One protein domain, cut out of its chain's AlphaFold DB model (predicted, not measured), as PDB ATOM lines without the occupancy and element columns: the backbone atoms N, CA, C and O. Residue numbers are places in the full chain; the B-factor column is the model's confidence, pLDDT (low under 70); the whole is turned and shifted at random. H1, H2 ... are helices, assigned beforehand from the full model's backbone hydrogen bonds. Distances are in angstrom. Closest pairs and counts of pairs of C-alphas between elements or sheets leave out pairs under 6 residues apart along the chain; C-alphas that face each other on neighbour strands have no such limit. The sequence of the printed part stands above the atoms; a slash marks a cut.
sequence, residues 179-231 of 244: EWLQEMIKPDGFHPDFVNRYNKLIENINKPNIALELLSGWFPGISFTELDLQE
ATOM      1  N   GLU A 179     306.429 166.648 296.833       80.69
ATOM      2  CA  GLU A 179     307.024 165.389 296.365       80.69
ATOM      3  C   GLU A 179     308.554 165.483 296.313       80.69
ATOM      4  O   GLU A 179     309.244 164.660 296.907       80.69
ATOM      5  N   TRP A 180     309.095 166.554 295.726       81.50
ATOM      6  CA  TRP A 180     310.536 166.797 295.713       81.50
ATOM      7  C   TRP A 180     311.114 166.941 297.128       81.50
ATOM      8  O   TRP A 180     312.182 166.406 297.420       81.50
ATOM      9  N   LEU A 181     310.409 167.640 298.027       77.50
ATOM     10  CA  LEU A 181     310.828 167.751 299.428       77.50
ATOM     11  C   LEU A 181     310.870 166.364 300.097       77.50
ATOM     12  O   LEU A 181     311.824 166.055 300.802       77.50
ATOM     13  N   GLN A 182     309.879 165.511 299.836       76.38
ATOM     14  CA  GLN A 182     309.803 164.140 300.346       76.38
ATOM     15  C   GLN A 182     310.913 163.232 299.820       76.38
ATOM     16  O   GLN A 182     311.456 162.435 300.580       76.38
ATOM     17  N   GLU A 183     311.293 163.365 298.552       74.88
ATOM     18  CA  GLU A 183     312.383 162.578 297.970       74.88
ATOM     19  C   GLU A 183     313.752 162.934 298.554       74.88
ATOM     20  O   GLU A 183     314.570 162.046 298.813       74.88
ATOM     21  N   MET A 184     314.001 164.226 298.785       67.12
ATOM     22  CA  MET A 184     315.280 164.711 299.312       67.12
ATOM     23  C   MET A 184     315.459 164.403 300.807       67.12
ATOM     24  O   MET A 184     316.582 164.419 301.308       67.12
ATOM     25  N   ILE A 185     314.369 164.102 301.521       63.44
ATOM     26  CA  ILE A 185     314.322 163.933 302.978       63.44
ATOM     27  C   ILE A 185     313.792 162.519 303.293       63.44
ATOM     28  O   ILE A 185     312.604 162.303 303.519       63.44
ATOM     29  N   LYS A 186     314.677 161.513 303.288       57.75
ATOM     30  CA  LYS A 186     314.377 160.137 303.753       57.75
ATOM     31  C   LYS A 186     314.590 160.012 305.277       57.75
ATOM     32  O   LYS A 186     315.560 160.585 305.758       57.75
ATOM     33  N   PRO A 187     313.929 159.086 306.005       45.59
ATOM     34  CA  PRO A 187     312.498 158.826 306.158       45.59
ATOM     35  C   PRO A 187     312.014 158.944 307.627       45.59
ATOM     36  O   PRO A 187     310.879 158.570 307.907       45.59
ATOM     37  N   ASP A 188     312.804 159.504 308.554       53.50
ATOM     38  CA  ASP A 188     312.329 159.758 309.934       53.50
ATOM     39  C   ASP A 188     311.308 160.916 310.002       53.50
ATOM     40  O   ASP A 188     310.711 161.185 311.042       53.50
ATOM     41  N   GLY A 189     311.013 161.498 308.836       58.72
ATOM     42  CA  GLY A 189     309.713 162.057 308.502       58.72
ATOM     43  C   GLY A 189     309.600 163.539 308.804       58.72
ATOM     44  O   GLY A 189     309.939 164.022 309.879       58.72
ATOM     45  N   PHE A 190     309.048 164.279 307.843       61.94
ATOM     46  CA  PHE A 190     308.494 165.588 308.154       61.94
ATOM     47  C   PHE A 190     307.524 165.439 309.315       61.94
ATOM     48  O   PHE A 190     306.645 164.573 309.285       61.94
ATOM     49  N   HIS A 191     307.637 166.320 310.303       67.81
ATOM     50  CA  HIS A 191     306.613 166.410 311.325       67.81
ATOM     51  C   HIS A 191     305.241 166.573 310.629       67.81
ATOM     52  O   HIS A 191     305.130 167.428 309.748       67.81
ATOM     53  N   PRO A 192     304.190 165.802 310.968       70.81
ATOM     54  CA  PRO A 192     302.901 165.867 310.263       70.81
ATOM     55  C   PRO A 192     302.330 167.289 310.155       70.81
ATOM     56  O   PRO A 192     301.815 167.696 309.112       70.81
ATOM     57  N   ASP A 193     302.509 168.087 311.209       77.25
ATOM     58  CA  ASP A 193     302.191 169.517 311.196       77.25
ATOM     59  C   ASP A 193     302.921 170.312 310.104       77.25
ATOM     60  O   ASP A 193     302.315 171.220 309.543       77.25
ATOM     61  N   PHE A 194     304.192 170.016 309.799       82.19
ATOM     62  CA  PHE A 194     304.909 170.685 308.710       82.19
ATOM     63  C   PHE A 194     304.184 170.451 307.394       82.19
ATOM     64  O   PHE A 194     303.894 171.412 306.694       82.19
ATOM     65  N   VAL A 195     303.851 169.198 307.072       81.25
ATOM     66  CA  VAL A 195     303.192 168.860 305.802       81.25
ATOM     67  C   VAL A 195     301.867 169.612 305.678       81.25
ATOM     68  O   VAL A 195     301.593 170.226 304.649       81.25
ATOM     69  N   ASN A 196     301.077 169.641 306.755       84.00
ATOM     70  CA  ASN A 196     299.823 170.388 306.801       84.00
ATOM     71  C   ASN A 196     300.042 171.903 306.626       84.00
ATOM     72  O   ASN A 196     299.350 172.542 305.835       84.00
ATOM     73  N   ARG A 197     301.012 172.490 307.336       87.06
ATOM     74  CA  ARG A 197     301.342 173.920 307.222       87.06
ATOM     75  C   ARG A 197     301.864 174.274 305.831       87.06
ATOM     76  O   ARG A 197     301.399 175.238 305.236       87.06
ATOM     77  N   TYR A 198     302.775 173.476 305.285       87.12
ATOM     78  CA  TYR A 198     303.332 173.672 303.953       87.12
ATOM     79  C   TYR A 198     302.241 173.612 302.883       87.12
ATOM     80  O   TYR A 198     302.129 174.538 302.083       87.12
ATOM     81  N   ASN A 199     301.370 172.599 302.920       86.06
ATOM     82  CA  ASN A 199     300.246 172.499 301.987       86.06
ATOM     83  C   ASN A 199     299.316 173.711 302.089       86.06
ATOM     84  O   ASN A 199     298.993 174.311 301.068       86.06
ATOM     85  N   LYS A 200     298.973 174.150 303.307       88.62
ATOM     86  CA  LYS A 200     298.166 175.362 303.509       88.62
ATOM     87  C   LYS A 200     298.823 176.620 302.935       88.62
ATOM     88  O   LYS A 200     298.112 177.452 302.378       88.62
ATOM     89  N   LEU A 201     300.146 176.774 303.051       88.00
ATOM     90  CA  LEU A 201     300.856 177.894 302.419       88.00
ATOM     91  C   LEU A 201     300.780 177.813 300.897       88.00
ATOM     92  O   LEU A 201     300.417 178.796 300.259       88.00
ATOM     93  N   ILE A 202     301.088 176.651 300.322       86.12
ATOM     94  CA  ILE A 202     301.108 176.453 298.869       86.12
ATOM     95  C   ILE A 202     299.712 176.642 298.260       86.12
ATOM     96  O   ILE A 202     299.575 177.344 297.260       86.12
ATOM     97  N   GLU A 203     298.659 176.105 298.881       88.62
ATOM     98  CA  GLU A 203     297.263 176.283 298.448       88.62
ATOM     99  C   GLU A 203     296.824 177.755 298.432       88.62
ATOM    100  O   GLU A 203     295.966 178.151 297.638       88.62
ATOM    101  N   ASN A 204     297.415 178.578 299.302       88.44
ATOM    102  CA  ASN A 204     297.080 179.990 299.455       88.44
ATOM    103  C   ASN A 204     298.161 180.933 298.909       88.44
ATOM    104  O   ASN A 204     298.060 182.140 299.118       88.44
ATOM    105  N   ILE A 205     299.150 180.434 298.158       84.31
ATOM    106  CA  ILE A 205     300.269 181.254 297.661       84.31
ATOM    107  C   ILE A 205     299.801 182.403 296.752       84.31
ATOM    108  O   ILE A 205     300.362 183.492 296.779       84.31
ATOM    109  N   ASN A 206     298.708 182.192 296.011       86.69
ATOM    110  CA  ASN A 206     298.086 183.204 295.145       86.69
ATOM    111  C   ASN A 206     297.090 184.115 295.893       86.69
ATOM    112  O   ASN A 206     296.401 184.925 295.274       86.69
ATOM    113  N   LYS A 207     296.963 183.956 297.215       91.62
ATOM    114  CA  LYS A 207     296.089 184.732 298.103       91.62
ATOM    115  C   LYS A 207     296.937 185.282 299.260       91.62
ATOM    116  O   LYS A 207     296.795 184.807 300.389       91.62
ATOM    117  N   PRO A 208     297.814 186.271 299.002       87.38
ATOM    118  CA  PRO A 208     298.855 186.685 299.943       87.38
ATOM    119  C   PRO A 208     298.304 187.046 301.324       87.38
ATOM    120  O   PRO A 208     298.835 186.570 302.316       87.38
ATOM    121  N   ASN A 209     297.175 187.754 301.409       92.31
ATOM    122  CA  ASN A 209     296.542 188.082 302.695       92.31
ATOM    123  C   ASN A 209     296.271 186.844 303.569       92.31
ATOM    124  O   ASN A 209     296.550 186.869 304.763       92.31
ATOM    125  N   ILE A 210     295.786 185.747 302.972       93.56
ATOM    126  CA  ILE A 210     295.491 184.501 303.696       93.56
ATOM    127  C   ILE A 210     296.791 183.805 304.105       93.56
ATOM    128  O   ILE A 210     296.927 183.354 305.239       93.56
ATOM    129  N   ALA A 211     297.769 183.722 303.200       91.88
ATOM    130  CA  ALA A 211     299.055 183.098 303.503       91.88
ATOM    131  C   ALA A 211     299.825 183.852 304.605       91.88
ATOM    132  O   ALA A 211     300.401 183.226 305.494       91.88
ATOM    133  N   LEU A 212     299.789 185.187 304.592       92.88
ATOM    134  CA  LEU A 212     300.400 186.028 305.623       92.88
ATOM    135  C   LEU A 212     299.680 185.905 306.971       92.88
ATOM    136  O   LEU A 212     300.342 185.880 308.010       92.88
ATOM    137  N   GLU A 213     298.351 185.774 306.975       93.25
ATOM    138  CA  GLU A 213     297.576 185.497 308.190       93.25
ATOM    139  C   GLU A 213     297.941 184.129 308.786       93.25
ATOM    140  O   GLU A 213     298.186 184.031 309.988       93.25
ATOM    141  N   LEU A 214     298.075 183.090 307.951       93.00
ATOM    142  CA  LEU A 214     298.541 181.767 308.383       93.00
ATOM    143  C   LEU A 214     299.931 181.839 309.029       93.00
ATOM    144  O   LEU A 214     300.114 181.323 310.132       93.00
ATOM    145  N   LEU A 215     300.896 182.502 308.379       91.19
ATOM    146  CA  LEU A 215     302.249 182.676 308.923       91.19
ATOM    147  C   LEU A 215     302.234 183.434 310.251       91.19
ATOM    148  O   LEU A 215     302.860 182.991 311.211       91.19
ATOM    149  N   SER A 216     301.487 184.534 310.325       91.56
ATOM    150  CA  SER A 216     301.369 185.343 311.544       91.56
ATOM    151  C   SER A 216     300.703 184.561 312.682       91.56
ATOM    152  O   SER A 216     301.081 184.707 313.842       91.56
ATOM    153  N   GLY A 217     299.743 183.688 312.359       91.62
ATOM    154  CA  GLY A 217     299.107 182.786 313.317       91.62
ATOM    155  C   GLY A 217     300.039 181.685 313.827       91.62
ATOM    156  O   GLY A 217     299.956 181.303 314.993       91.62
ATOM    157  N   TRP A 218     300.946 181.174 312.987       89.50
ATOM    158  CA  TRP A 218     301.936 180.166 313.392       89.50
ATOM    159  C   TRP A 218     303.152 180.753 314.101       89.50
ATOM    160  O   TRP A 218     303.767 180.053 314.906       89.50
ATOM    161  N   PHE A 219     303.483 182.014 313.825       89.31
ATOM    162  CA  PHE A 219     304.585 182.742 314.449       89.31
ATOM    163  C   PHE A 219     304.096 184.078 315.029       89.31
ATOM    164  O   PHE A 219     304.376 185.143 314.468       89.31
ATOM    165  N   PRO A 220     303.369 184.045 316.162       90.31
ATOM    166  CA  PRO A 220     302.848 185.254 316.786       90.31
ATOM    167  C   PRO A 220     303.963 186.257 317.105       90.31
ATOM    168  O   PRO A 220     305.005 185.893 317.648       90.31
ATOM    169  N   GLY A 221     303.730 187.531 316.787       90.81
ATOM    170  CA  GLY A 221     304.687 188.618 317.032       90.81
ATOM    171  C   GLY A 221     305.716 188.840 315.918       90.81
ATOM    172  O   GLY A 221     306.486 189.794 316.005       90.81
ATOM    173  N   ILE A 222     305.709 188.021 314.862       90.31
ATOM    174  CA  ILE A 222     306.507 188.251 313.652       90.31
ATOM    175  C   ILE A 222     305.593 188.782 312.547       90.31
ATOM    176  O   ILE A 222     304.566 188.184 312.233       90.31
ATOM    177  N   SER A 223     305.973 189.908 311.943       90.00
ATOM    178  CA  SER A 223     305.308 190.434 310.751       90.00
ATOM    179  C   SER A 223     305.975 189.881 309.497       90.00
ATOM    180  O   SER A 223     307.192 189.978 309.353       90.00
ATOM    181  N   PHE A 224     305.170 189.336 308.588       92.25
ATOM    182  CA  PHE A 224     305.622 188.839 307.293       92.25
ATOM    183  C   PHE A 224     305.103 189.737 306.172       92.25
ATOM    184  O   PHE A 224     303.974 190.224 306.213       92.25
ATOM    185  N   THR A 225     305.934 189.927 305.156       93.19
ATOM    186  CA  THR A 225     305.589 190.572 303.889       93.19
ATOM    187  C   THR A 225     305.387 189.527 302.791       93.19
ATOM    188  O   THR A 225     305.779 188.369 302.932       93.19
ATOM    189  N   GLU A 226     304.821 189.928 301.650       91.25
ATOM    190  CA  GLU A 226     304.729 189.040 300.481       91.25
ATOM    191  C   GLU A 226     306.105 188.570 299.985       91.25
ATOM    192  O   GLU A 226     306.242 187.436 299.528       91.25
ATOM    193  N   LEU A 227     307.138 189.406 300.130       90.94
ATOM    194  CA  LEU A 227     308.516 189.025 299.818       90.94
ATOM    195  C   LEU A 227     309.009 187.921 300.754       90.94
ATOM    196  O   LEU A 227     309.617 186.957 300.296       90.94
ATOM    197  N   ASP A 228     308.686 188.008 302.047       91.88
ATOM    198  CA  ASP A 228     309.023 186.948 302.995       91.88
ATOM    199  C   ASP A 228     308.341 185.634 302.617       91.88
ATOM    200  O   ASP A 228     308.998 184.597 302.624       91.88
ATOM    201  N   LEU A 229     307.060 185.678 302.232       91.06
ATOM    202  CA  LEU A 229     306.325 184.499 301.767       91.06
ATOM    203  C   LEU A 229     306.992 183.856 300.539       91.06
ATOM    204  O   LEU A 229     307.147 182.636 300.494       91.06
ATOM    205  N   GLN A 230     307.414 184.657 299.559       90.62
ATOM    206  CA  GLN A 230     308.123 184.147 298.383       90.62
ATOM    207  C   GLN A 230     309.476 183.532 298.756       90.62
ATOM    208  O   GLN A 230     309.806 182.436 298.297       90.62
ATOM    209  N   GLU A 231     310.257 184.195 299.611       93.75
ATOM    210  CA  GLU A 231     311.576 183.710 300.011       93.75
ATOM    211  C   GLU A 231     311.505 182.417 300.824       93.75
ATOM    212  O   GLU A 231     312.262 181.492 300.539       93.75
TER     213      GLU A 231
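What this domain is: This is residues 179 to 231 of the 244 residues of the protein "Methyltransferase type 12" of uncultured bacterium (UniProt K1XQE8). Going along the printed part, you meet a small helix, H1, set off at one end, then the two longer helices H2 and H3, which run opposite ways and come together only near their tight link, and last a short helix, H4, that packs crosswise on H3. Residues 183 to 189 stick out, while residues 219 to 225 fold back along H3 to reach H4. The 53 printed residues hold four named helices in the order H1, H2, H3, H4 and no named strand; the class is all helix. The whole is only just loose, close to compact, with a radius of gyration of the C-alphas of 12.4 A and spans of 32 by 22 by 16 A.

How they stand to each other: Start at H1, residues 179 to 184, which touches no helix. Next look at H2, residues 192 to 203, and H3, residues 208 to 218: they form a helical hairpin, opposite ways at a shallow tilt of 18 degrees. They only just touch, with 3 pairs of C-alphas within 8 A, and H2 does so with residues 200 to 201 alone; the closest C-alphas are those of Leu 201 and Ala 211, 5.6 A apart. Then find H4, residues 226 to 231, which touches H3, the closest C-alphas being those of Pro 208 and Glu 226, 6.4 A apart. Their lines are about perpendicular, but only just, at 70.1 degrees. H2 and H4 are apart. In H1, H2, H3 and H4 every O i to N i+4 pair is within hydrogen-bond range.

Where its parts are: Find C-alpha 179 at (307.024, 165.389, 296.365); from there H1 runs 8.8 A to C-alpha 184. H2 begins at C-alpha 192, at (302.901, 165.867, 310.263), and is 16.7 A long. H3 measures 15.3 A, and H4, 8.7 A, ends at C-alpha 231, at (311.576, 183.710, 300.011).

The domain as a whole: The C-alphas farthest apart are those of Pro 187 and Asn 209, 33.5 A. The printed part has no cut; the link from H2 to H3 is tight, those from H1 to H2 and from H3 to H4 are short, and no link is long. Look at residues 184 to 191 for pLDDT under 70; the mean of the printed part is 83.4.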